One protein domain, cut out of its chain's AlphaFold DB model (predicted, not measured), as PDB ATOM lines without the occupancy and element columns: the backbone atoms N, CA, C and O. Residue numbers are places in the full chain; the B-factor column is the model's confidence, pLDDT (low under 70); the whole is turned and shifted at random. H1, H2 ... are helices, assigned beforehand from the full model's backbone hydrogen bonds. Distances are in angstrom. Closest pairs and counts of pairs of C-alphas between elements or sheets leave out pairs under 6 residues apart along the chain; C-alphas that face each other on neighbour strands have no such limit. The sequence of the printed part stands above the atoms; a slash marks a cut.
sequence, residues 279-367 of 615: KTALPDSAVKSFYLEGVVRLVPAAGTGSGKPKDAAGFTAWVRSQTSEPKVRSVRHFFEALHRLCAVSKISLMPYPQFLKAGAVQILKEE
ATOM      1  N   LYS A 279      64.431 111.447 101.028       94.62
ATOM      2  CA  LYS A 279      64.888 110.318 101.860       94.62
ATOM      3  C   LYS A 279      64.060 109.057 101.636       94.62
ATOM      4  O   LYS A 279      64.641 107.979 101.544       94.62
ATOM      5  N   THR A 280      62.738 109.181 101.544       94.06
ATOM      6  CA  THR A 280      61.845 108.029 101.361       94.06
ATOM      7  C   THR A 280      61.787 107.547  99.912       94.06
ATOM      8  O   THR A 280      61.701 106.348  99.678       94.06
ATOM      9  N   ALA A 281      61.798 108.459  98.937       92.50
ATOM     10  CA  ALA A 281      61.519 108.119  97.540       92.50
ATOM     11  C   ALA A 281      62.763 107.753  96.714       92.50
ATOM     12  O   ALA A 281      62.627 107.074  95.697       92.50
ATOM     13  N   LEU A 282      63.960 108.203  97.109       91.38
ATOM     14  CA  LEU A 282      65.196 107.894  96.388       91.38
ATOM     15  C   LEU A 282      65.886 106.640  96.950       91.38
ATOM     16  O   LEU A 282      65.955 106.484  98.175       91.38
ATOM     17  N   PRO A 283      66.467 105.784  96.088       89.44
ATOM     18  CA  PRO A 283      67.262 104.642  96.527       89.44
ATOM     19  C   PRO A 283      68.568 105.095  97.187       89.44
ATOM     20  O   PRO A 283      69.159 106.113  96.803       89.44
ATOM     21  N   ASP A 284      69.032 104.324  98.169       90.12
ATOM     22  CA  ASP A 284      70.284 104.606  98.871       90.12
ATOM     23  C   ASP A 284      71.468 104.568  97.903       90.12
ATOM     24  O   ASP A 284      71.753 103.567  97.250       90.12
ATOM     25  N   SER A 285      72.119 105.719  97.759       89.69
ATOM     26  CA  SER A 285      73.201 105.953  96.807       89.69
ATOM     27  C   SER A 285      74.001 107.186  97.223       89.69
ATOM     28  O   SER A 285      73.478 108.076  97.898       89.69
ATOM     29  N   ALA A 286      75.252 107.287  96.767       87.31
ATOM     30  CA  ALA A 286      76.053 108.502  96.946       87.31
ATOM     31  C   ALA A 286      75.354 109.742  96.353       87.31
ATOM     32  O   ALA A 286      75.391 110.821  96.939       87.31
ATOM     33  N   VAL A 287      74.633 109.558  95.240       88.00
ATOM     34  CA  VAL A 287      73.826 110.596  94.585       88.00
ATOM     35  C   VAL A 287      72.716 111.100  95.514       88.00
ATOM     36  O   VAL A 287      72.564 112.307  95.683       88.00
ATOM     37  N   LYS A 288      71.969 110.201  96.169       90.94
ATOM     38  CA  LYS A 288      70.954 110.578  97.166       90.94
ATOM     39  C   LYS A 288      71.572 111.380  98.313       90.94
ATOM     40  O   LYS A 288      71.049 112.442  98.647       90.94
ATOM     41  N   SER A 289      72.675 110.900  98.888       90.62
ATOM     42  CA  SER A 289      73.360 111.583  99.994       90.62
ATOM     43  C   SER A 289      73.798 112.996  99.608       90.62
ATOM     44  O   SER A 289      73.553 113.935 100.360       90.62
ATOM     45  N   PHE A 290      74.349 113.156  98.402       91.19
ATOM     46  CA  PHE A 290      74.773 114.444  97.863       91.19
ATOM     47  C   PHE A 290      73.628 115.465  97.783       91.19
ATOM     48  O   PHE A 290      73.747 116.583  98.287       91.19
ATOM     49  N   TYR A 291      72.498 115.102  97.166       91.94
ATOM     50  CA  TYR A 291      71.384 116.045  97.012       91.94
ATOM     51  C   TYR A 291      70.677 116.333  98.335       91.94
ATOM     52  O   TYR A 291      70.242 117.465  98.542       91.94
ATOM     53  N   LEU A 292      70.597 115.357  99.246       92.00
ATOM     54  CA  LEU A 292      70.098 115.597 100.602       92.00
ATOM     55  C   LEU A 292      70.981 116.598 101.348       92.00
ATOM     56  O   LEU A 292      70.460 117.554 101.920       92.00
ATOM     57  N   GLU A 293      72.303 116.430 101.291       91.00
ATOM     58  CA  GLU A 293      73.240 117.379 101.890       91.00
ATOM     59  C   GLU A 293      73.080 118.777 101.280       91.00
ATOM     60  O   GLU A 293      72.981 119.756 102.018       91.00
ATOM     61  N   GLY A 294      72.971 118.886  99.953       90.44
ATOM     62  CA  GLY A 294      72.769 120.169  99.283       90.44
ATOM     63  C   GLY A 294      71.455 120.864  99.666       90.44
ATOM     64  O   GLY A 294      71.458 122.062  99.948       90.44
ATOM     65  N   VAL A 295      70.344 120.120  99.747       92.88
ATOM     66  CA  VAL A 295      69.033 120.634 100.196       92.88
ATOM     67  C   VAL A 295      69.115 121.171 101.629       92.88
ATOM     68  O   VAL A 295      68.584 122.246 101.912       92.88
ATOM     69  N   VAL A 296      69.825 120.471 102.521       90.75
ATOM     70  CA  VAL A 296      70.045 120.899 103.913       90.75
ATOM     71  C   VAL A 296      70.977 122.109 103.991       90.75
ATOM     72  O   VAL A 296      70.686 123.062 104.710       90.75
ATOM     73  N   ARG A 297      72.078 122.117 103.234       88.75
ATOM     74  CA  ARG A 297      73.056 123.218 103.236       88.75
ATOM     75  C   ARG A 297      72.500 124.515 102.662       88.75
ATOM     76  O   ARG A 297      72.925 125.585 103.097       88.75
ATOM     77  N   LEU A 298      71.569 124.440 101.710       87.00
ATOM     78  CA  LEU A 298      70.892 125.622 101.175       87.00
ATOM     79  C   LEU A 298      70.133 126.378 102.276       87.00
ATOM     80  O   LEU A 298      70.173 127.609 102.319       87.00
ATOM     81  N   VAL A 299      69.436 125.642 103.150       85.19
ATOM     82  CA  VAL A 299      68.603 126.188 104.231       85.19
ATOM     83  C   VAL A 299      68.853 125.391 105.520       85.19
ATOM     84  O   VAL A 299      68.071 124.490 105.852       85.19
ATOM     85  N   PRO A 300      69.932 125.708 106.262       76.12
ATOM     86  CA  PRO A 300      70.272 124.994 107.486       76.12
ATOM     87  C   PRO A 300      69.238 125.257 108.589       76.12
ATOM     88  O   PRO A 300      68.662 126.345 108.679       76.12
ATOM     89  N   ALA A 301      69.022 124.272 109.464       72.94
ATOM     90  CA  ALA A 301      68.152 124.434 110.624       72.94
ATOM     91  C   ALA A 301      68.744 125.437 111.628       72.94
ATOM     92  O   ALA A 301      69.964 125.506 111.825       72.94
ATOM     93  N   ALA A 302      67.881 126.213 112.288       61.41
ATOM     94  CA  ALA A 302      68.303 127.174 113.305       61.41
ATOM     95  C   ALA A 302      69.114 126.467 114.411       61.41
ATOM     96  O   ALA A 302      68.661 125.482 114.981       61.41
ATOM     97  N   GLY A 303      70.330 126.952 114.691       52.97
ATOM     98  CA  GLY A 303      71.213 126.383 115.721       52.97
ATOM     99  C   GLY A 303      72.108 125.217 115.274       52.97
ATOM    100  O   GLY A 303      72.957 124.795 116.048       52.97
ATOM    101  N   THR A 304      71.999 124.744 114.027       44.56
ATOM    102  CA  THR A 304      72.881 123.695 113.460       44.56
ATOM    103  C   THR A 304      74.073 124.246 112.681       44.56
ATOM    104  O   THR A 304      74.691 123.521 111.904       44.56
ATOM    105  N   GLY A 305      74.433 125.517 112.901       40.34
ATOM    106  CA  GLY A 305      75.766 125.987 112.534       40.34
ATOM    107  C   GLY A 305      76.750 125.085 113.260       40.34
ATOM    108  O   GLY A 305      76.892 125.200 114.473       40.34
ATOM    109  N   SER A 306      77.313 124.113 112.546       32.00
ATOM    110  CA  SER A 306      78.223 123.130 113.098       32.00
ATOM    111  C   SER A 306      79.290 123.895 113.871       32.00
ATOM    112  O   SER A 306      80.081 124.647 113.306       32.00
ATOM    113  N   GLY A 307      79.282 123.728 115.194       31.78
ATOM    114  CA  GLY A 307      80.312 124.203 116.114       31.78
ATOM    115  C   GLY A 307      81.634 123.463 115.905       31.78
ATOM    116  O   GLY A 307      82.239 122.986 116.859       31.78
ATOM    117  N   LYS A 308      82.068 123.328 114.648       31.53
ATOM    118  CA  LYS A 308      83.393 122.894 114.225       31.53
ATOM    119  C   LYS A 308      83.862 123.838 113.107       31.53
ATOM    120  O   LYS A 308      83.287 123.821 112.022       31.53
ATOM    121  N   PRO A 309      84.913 124.639 113.338       34.81
ATOM    122  CA  PRO A 309      85.386 125.687 112.428       34.81
ATOM    123  C   PRO A 309      86.058 125.194 111.124       34.81
ATOM    124  O   PRO A 309      86.862 125.920 110.553       34.81
ATOM    125  N   LYS A 310      85.744 123.990 110.617       35.28
ATOM    126  CA  LYS A 310      86.303 123.475 109.347       35.28
ATOM    127  C   LYS A 310      85.386 123.638 108.124       35.28
ATOM    128  O   LYS A 310      85.900 123.642 107.014       35.28
ATOM    129  N   ASP A 311      84.088 123.900 108.311       38.88
ATOM    130  CA  ASP A 311      83.094 123.920 107.217       38.88
ATOM    131  C   ASP A 311      82.420 125.294 107.025       38.88
ATOM    132  O   ASP A 311      81.236 125.389 106.709       38.88
ATOM    133  N   ALA A 312      83.161 126.391 107.220       38.50
ATOM    134  CA  ALA A 312      82.650 127.767 107.100       38.50
ATOM    135  C   ALA A 312      82.243 128.187 105.665       38.50
ATOM    136  O   ALA A 312      81.775 129.306 105.449       38.50
ATOM    137  N   ALA A 313      82.407 127.303 104.681       51.75
ATOM    138  CA  ALA A 313      82.024 127.522 103.295       51.75
ATOM    139  C   ALA A 313      80.492 127.430 103.136       51.75
ATOM    140  O   ALA A 313      79.898 126.359 103.266       51.75
ATOM    141  N   GLY A 314      79.833 128.560 102.848       68.88
ATOM    142  CA  GLY A 314      78.398 128.600 102.531       68.88
ATOM    143  C   GLY A 314      78.017 127.713 101.331       68.88
ATOM    144  O   GLY A 314      78.884 127.252 100.595       68.88
ATOM    145  N   PHE A 315      76.715 127.490 101.104       82.50
ATOM    146  CA  PHE A 315      76.188 126.574 100.074       82.50
ATOM    147  C   PHE A 315      76.875 126.690  98.699       82.50
ATOM    148  O   PHE A 315      77.297 125.680  98.150       82.50
ATOM    149  N   THR A 316      77.075 127.902  98.169       79.19
ATOM    150  CA  THR A 316      77.774 128.121  96.888       79.19
ATOM    151  C   THR A 316      79.217 127.610  96.899       79.19
ATOM    152  O   THR A 316      79.665 126.996  95.934       79.19
ATOM    153  N   ALA A 317      79.953 127.838  97.988       77.12
ATOM    154  CA  ALA A 317      81.324 127.359  98.124       77.12
ATOM    155  C   ALA A 317      81.365 125.830  98.268       77.12
ATOM    156  O   ALA A 317      82.208 125.194  97.640       77.12
ATOM    157  N   TRP A 318      80.406 125.240  98.994       84.69
ATOM    158  CA  TRP A 318      80.235 123.785  99.036       84.69
ATOM    159  C   TRP A 318      79.936 123.205  97.654       84.69
ATOM    160  O   TRP A 318      80.552 122.211  97.303       84.69
ATOM    161  N   VAL A 319      79.056 123.814  96.848       83.94
ATOM    162  CA  VAL A 319      78.781 123.345  95.476       83.94
ATOM    163  C   VAL A 319      80.057 123.361  94.629       83.94
ATOM    164  O   VAL A 319      80.329 122.408  93.907       83.94
ATOM    165  N   ARG A 320      80.869 124.417  94.742       75.44
ATOM    166  CA  ARG A 320      82.118 124.559  93.976       75.44
ATOM    167  C   ARG A 320      83.224 123.603  94.411       75.44
ATOM    168  O   ARG A 320      84.109 123.322  93.613       75.44
ATOM    169  N   SER A 321      83.190 123.107  95.648       78.12
ATOM    170  CA  SER A 321      84.183 122.148  96.138       78.12
ATOM    171  C   SER A 321      83.915 120.709  95.684       78.12
ATOM    172  O   SER A 321      84.694 119.819  96.016       78.12
ATOM    173  N   GLN A 322      82.817 120.444  94.969       78.75
ATOM    174  CA  GLN A 322      82.424 119.089  94.581       78.75
ATOM    175  C   GLN A 322      83.154 118.657  93.308       78.75
ATOM    176  O   GLN A 322      82.857 119.119  92.209       78.75
ATOM    177  N   THR A 323      84.110 117.743  93.458       68.44
ATOM    178  CA  THR A 323      84.894 117.180  92.343       68.44
ATOM    179  C   THR A 323      84.452 115.769  91.943       68.44
ATOM    180  O   THR A 323      84.888 115.254  90.913       68.44
ATOM    181  N   SER A 324      83.599 115.142  92.751       69.94
ATOM    182  CA  SER A 324      83.130 113.760  92.594       69.94
ATOM    183  C   SER A 324      81.746 113.700  91.939       69.94
ATOM    184  O   SER A 324      81.055 114.709  91.845       69.94
ATOM    185  N   GLU A 325      81.323 112.519  91.475       67.12
ATOM    186  CA  GLU A 325      79.972 112.344  90.927       67.12
ATOM    187  C   GLU A 325      78.892 112.483  92.023       67.12
ATOM    188  O   GLU A 325      79.027 111.855  93.079       67.12
ATOM    189  N   PRO A 326      77.802 113.246  91.787       68.81
ATOM    190  CA  PRO A 326      77.466 113.955  90.547       68.81
ATOM    191  C   PRO A 326      78.306 115.228  90.330       68.81
ATOM    192  O   PRO A 326      78.372 116.087  91.208       68.81
ATOM    193  N   LYS A 327      78.898 115.388  89.134       75.81
ATOM    194  CA  LYS A 327      79.739 116.553  88.771       75.81
ATOM    195  C   LYS A 327      78.941 117.856  88.640       75.81
ATOM    196  O   LYS A 327      78.674 118.337  87.535       75.81
ATOM    197  N   VAL A 328      78.579 118.460  89.763       81.56
ATOM    198  CA  VAL A 328      77.906 119.759  89.817       81.56
ATOM    199  C   VAL A 328      78.942 120.883  89.806       81.56
ATOM    200  O   VAL A 328      79.875 120.884  90.593       81.56
ATOM    201  N   ARG A 329      78.779 121.852  88.896       79.75
ATOM    202  CA  ARG A 329      79.771 122.921  88.646       79.75
ATOM    203  C   ARG A 329      79.322 124.310  89.104       79.75
ATOM    204  O   ARG A 329      80.136 125.221  89.186       79.75
ATOM    205  N   SER A 330      78.028 124.475  89.358       85.25
ATOM    206  CA  SER A 330      77.406 125.728  89.783       85.25
ATOM    207  C   SER A 330      76.112 125.437  90.533       85.25
ATOM    208  O   SER A 330      75.547 124.343  90.437       85.25
ATOM    209  N   VAL A 331      75.608 126.428  91.257       89.38
ATOM    210  CA  VAL A 331      74.317 126.383  91.939       89.38
ATOM    211  C   VAL A 331      73.182 126.169  90.936       89.38
ATOM    212  O   VAL A 331      72.290 125.367  91.202       89.38
ATOM    213  N   ARG A 332      73.221 126.796  89.752       91.69
ATOM    214  CA  ARG A 332      72.239 126.494  88.695       91.69
ATOM    215  C   ARG A 332      72.279 125.018  88.321       91.69
ATOM    216  O   ARG A 332      71.236 124.365  88.316       91.69
ATOM    217  N   HIS A 333      73.475 124.486  88.066       91.88
ATOM    218  CA  HIS A 333      73.628 123.082  87.706       91.88
ATOM    219  C   HIS A 333      73.106 122.161  88.824       91.88
ATOM    220  O   HIS A 333      72.446 121.168  88.525       91.88
ATOM    221  N   PHE A 334      73.306 122.518  90.100       93.81
ATOM    222  CA  PHE A 334      72.741 121.779  91.234       93.81
ATOM    223  C   PHE A 334      71.216 121.653  91.119       93.81
ATOM    224  O   PHE A 334      70.683 120.546  91.188       93.81
ATOM    225  N   PHE A 335      70.510 122.769  90.912       94.56
ATOM    226  CA  PHE A 335      69.046 122.771  90.832       94.56
ATOM    227  C   PHE A 335      68.512 122.096  89.570       94.56
ATOM    228  O   PHE A 335      67.507 121.391  89.645       94.56
ATOM    229  N   GLU A 336      69.177 122.252  88.426       93.50
ATOM    230  CA  GLU A 336      68.813 121.531  87.201       93.50
ATOM    231  C   GLU A 336      68.959 120.017  87.371       93.50
ATOM    232  O   GLU A 336      68.098 119.245  86.944       93.50
ATOM    233  N   ALA A 337      70.042 119.583  88.014       92.31
ATOM    234  CA  ALA A 337      70.299 118.174  88.253       92.31
ATOM    235  C   ALA A 337      69.359 117.595  89.327       92.31
ATOM    236  O   ALA A 337      68.825 116.503  89.131       92.31
ATOM    237  N   LEU A 338      69.044 118.360  90.380       93.81
ATOM    238  CA  LEU A 338      67.999 118.022  91.353       93.81
ATOM    239  C   LEU A 338      66.628 117.896  90.676       93.81
ATOM    240  O   LEU A 338      65.905 116.936  90.928       93.81
ATOM    241  N   HIS A 339      66.272 118.824  89.784       94.38
ATOM    242  CA  HIS A 339      65.023 118.761  89.028       94.38
ATOM    243  C   HIS A 339      64.961 117.506  88.146       94.38
ATOM    244  O   HIS A 339      63.950 116.804  88.154       94.38
ATOM    245  N   ARG A 340      66.046 117.182  87.423       93.31
ATOM    246  CA  ARG A 340      66.149 115.945  86.628       93.31
ATOM    247  C   ARG A 340      65.982 114.694  87.497       93.31
ATOM    248  O   ARG A 340      65.210 113.811  87.132       93.31
ATOM    249  N   LEU A 341      66.647 114.641  88.653       91.94
ATOM    250  CA  LEU A 341      66.532 113.534  89.604       91.94
ATOM    251  C   LEU A 341      65.092 113.368  90.106       91.94
ATOM    252  O   LEU A 341      64.527 112.278  90.026       91.94
ATOM    253  N   CYS A 342      64.473 114.457  90.561       94.31
ATOM    254  CA  CYS A 342      63.087 114.463  91.019       94.31
ATOM    255  C   CYS A 342      62.117 114.023  89.915       94.31
ATOM    256  O   CYS A 342      61.227 113.217  90.181       94.31
ATOM    257  N   ALA A 343      62.312 114.484  88.677       92.94
ATOM    258  CA  ALA A 343      61.471 114.109  87.542       92.94
ATOM    259  C   ALA A 343      61.528 112.600  87.248       92.94
ATOM    260  O   ALA A 343      60.478 111.967  87.120       92.94
ATOM    261  N   VAL A 344      62.728 112.003  87.218       92.12
ATOM    262  CA  VAL A 344      62.909 110.548  87.027       92.12
ATOM    263  C   VAL A 344      62.241 109.754  88.153       92.12
ATOM    264  O   VAL A 344      61.600 108.734  87.904       92.12
ATOM    265  N   SER A 345      62.318 110.252  89.387       92.38
ATOM    266  CA  SER A 345      61.700 109.627  90.561       92.38
ATOM    267  C   SER A 345      60.232 110.018  90.786       92.38
ATOM    268  O   SER A 345      59.666 109.670  91.822       92.38
ATOM    269  N   LYS A 346      59.592 110.720  89.835       94.75
ATOM    270  CA  LYS A 346      58.193 111.189  89.913       94.75
ATOM    271  C   LYS A 346      57.889 112.032  91.166       94.75
ATOM    272  O   LYS A 346      56.781 112.003  91.702       94.75
ATOM    273  N   ILE A 347      58.872 112.792  91.638       95.38
ATOM    274  CA  ILE A 347      58.750 113.747  92.740       95.38
ATOM    275  C   ILE A 347      58.499 115.130  92.133       95.38
ATOM    276  O   ILE A 347      59.337 115.660  91.410       95.38
ATOM    277  N   SER A 348      57.348 115.735  92.426       94.50
ATOM    278  CA  SER A 348      57.068 117.108  91.995       94.50
ATOM    279  C   SER A 348      57.748 118.109  92.924       94.50
ATOM    280  O   SER A 348      57.610 118.002  94.142       94.50
ATOM    281  N   LEU A 349      58.444 119.099  92.355       94.81
ATOM    282  CA  LEU A 349      59.018 120.219  93.110       94.81
ATOM    283  C   LEU A 349      58.043 121.399  93.285       94.81
ATOM    284  O   LEU A 349      58.290 122.280  94.103       94.81
ATOM    285  N   MET A 350      56.921 121.402  92.558       94.31
ATOM    286  CA  MET A 350      55.905 122.464  92.617       94.31
ATOM    287  C   MET A 350      55.333 122.737  94.022       94.31
ATOM    288  O   MET A 350      55.049 123.899  94.305       94.31
ATOM    289  N   PRO A 351      55.185 121.739  94.923       96.50
ATOM    290  CA  PRO A 351      54.735 121.974  96.297       96.50
ATOM    291  C   PRO A 351      55.733 122.723  97.189       96.50
ATOM    292  O   PRO A 351      55.378 123.046  98.319       96.50
ATOM    293  N   TYR A 352      56.956 122.992  96.713       96.12
ATOM    294  CA  TYR A 352      58.023 123.637  97.488       96.12
ATOM    295  C   TYR A 352      58.438 125.008  96.901       96.12
ATOM    296  O   TYR A 352      59.611 125.227  96.570       96.12
ATOM    297  N   PRO A 353      57.498 125.957  96.707       95.31
ATOM    298  CA  PRO A 353      57.778 127.227  96.044       95.31
ATOM    299  C   PRO A 353      58.730 128.149  96.823       95.31
ATOM    300  O   PRO A 353      59.504 128.876  96.203       95.31
ATOM    301  N   GLN A 354      58.702 128.164  98.156       94.56
ATOM    302  CA  GLN A 354      59.631 128.945  98.981       94.56
ATOM    303  C   GLN A 354      61.045 128.358  98.947       94.56
ATOM    304  O   GLN A 354      62.012 129.116  98.844       94.56
ATOM    305  N   PHE A 355      61.182 127.028  98.943       93.88
ATOM    306  CA  PHE A 355      62.472 126.366  98.723       93.88
ATOM    307  C   PHE A 355      63.049 126.707  97.340       93.88
ATOM    308  O   PHE A 355      64.207 127.114  97.227       93.88
ATOM    309  N   LEU A 356      62.230 126.624  96.286       94.62
ATOM    310  CA  LEU A 356      62.650 126.977  94.926       94.62
ATOM    311  C   LEU A 356      63.054 128.453  94.808       94.62
ATOM    312  O   LEU A 356      64.065 128.758  94.173       94.62
ATOM    313  N   LYS A 357      62.334 129.375  95.462       92.44
ATOM    314  CA  LYS A 357      62.732 130.792  95.542       92.44
ATOM    315  C   LYS A 357      64.079 130.968  96.246       92.44
ATOM    316  O   LYS A 357      64.896 131.757  95.780       92.44
ATOM    317  N   ALA A 358      64.330 130.238  97.335       90.62
ATOM    318  CA  ALA A 358      65.615 130.290  98.035       90.62
ATOM    319  C   ALA A 358      66.760 129.813  97.126       90.62
ATOM    320  O   ALA A 358      67.825 130.431  97.094       90.62
ATOM    321  N   GLY A 359      66.509 128.778  96.320       91.31
ATOM    322  CA  GLY A 359      67.414 128.333  95.266       91.31
ATOM    323  C   GLY A 359      67.670 129.393  94.200       91.31
ATOM    324  O   GLY A 359      68.822 129.725  93.925       91.31
ATOM    325  N   ALA A 360      66.608 129.991  93.657       91.50
ATOM    326  CA  ALA A 360      66.703 131.059  92.663       91.50
ATOM    327  C   ALA A 360      67.516 132.262  93.171       91.50
ATOM    328  O   ALA A 360      68.324 132.813  92.426       91.50
ATOM    329  N   VAL A 361      67.377 132.628  94.451       88.12
ATOM    330  CA  VAL A 361      68.212 133.661  95.085       88.12
ATOM    331  C   VAL A 361      69.698 133.292  95.047       88.12
ATOM    332  O   VAL A 361      70.517 134.154  94.741       88.12
ATOM    333  N   GLN A 362      70.070 132.040  95.331       85.94
ATOM    334  CA  GLN A 362      71.478 131.618  95.275       85.94
ATOM    335  C   GLN A 362      72.019 131.560  93.842       85.94
ATOM    336  O   GLN A 362      73.164 131.943  93.618       85.94
ATOM    337  N   ILE A 363      71.192 131.150  92.874       88.06
ATOM    338  CA  ILE A 363      71.546 131.178  91.446       88.06
ATOM    339  C   ILE A 363      71.851 132.613  91.004       88.06
ATOM    340  O   ILE A 363      72.924 132.876  90.472       88.06
ATOM    341  N   LEU A 364      70.939 133.555  91.269       87.69
ATOM    342  CA  LEU A 364      71.117 134.954  90.868       87.69
ATOM    343  C   LEU A 364      72.341 135.593  91.526       87.69
ATOM    344  O   LEU A 364      73.003 136.409  90.895       87.69
ATOM    345  N   LYS A 365      72.655 135.218  92.772       79.50
ATOM    346  CA  LYS A 365      73.867 135.673  93.467       79.50
ATOM    347  C   LYS A 365      75.140 135.142  92.826       79.50
ATOM    348  O   LYS A 365      76.097 135.893  92.704       79.50
ATOM    349  N   GLU A 366      75.167 133.865  92.457       82.38
ATOM    350  CA  GLU A 366      76.352 133.262  91.847       82.38
ATOM    351  C   GLU A 366      76.623 133.805  90.437       82.38
ATOM    352  O   GLU A 366      77.780 133.974  90.061       82.38
ATOM    353  N   GLU A 367      75.566 134.075  89.673       85.00
ATOM    354  CA  GLU A 367      75.646 134.534  88.279       85.00
ATOM    355  C   GLU A 367      75.776 136.050  88.124       85.00
ATOM    356  O   GLU A 367      75.907 136.538  86.999       85.00
TER     357      GLU A 367
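This is residues 279 to 367 of the 615 residues of an uncharacterized protein of Omnitrophica bacterium GWA2_52_8 (UniProt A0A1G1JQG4). Helices H3 and H4 make a V open toward their link, with H1 crossing H3, short H2 near the V's closed end, and loop residues 301 to 312 sticking out. The 89 printed residues include four named helices, H1 to H4 in chain order, and no named strand: all helix, compact, radius of gyration of the C-alphas 13.2 A, spanning 38 by 28 by 26 A.

H3, residues 331 to 344, and H4, residues 353 to 366, form a helical hairpin at a steep tilt of 35.4 degrees, only just beyond shallow. They touch through residues 331 to 335 of H3 alone, the closest C-alphas being Arg 332 and Ile 363, 5.5 A. H2, residues 315 to 320, only just touches H3, with 3 pairs of C-alphas within 8 A, closest Thr 316 and Val 331, 6.3 A. H1, residues 286 to 298, touches H2, closest C-alphas Leu 298 and Phe 315, 5.5 A. In H1 to H4 every O i to N i+4 pair is within hydrogen-bond range.

H1 begins at C-alpha 286 (76.053, 108.502, 96.946), 18.4 A long; H3 measures 20.1 A; H4, 20.0 A, ends at C-alpha 366 (76.352, 133.262, 91.847).

The printed part has no cut. The H1 to H2 link is long; residues 302 to 314 and 323 to 326 have pLDDT under 70.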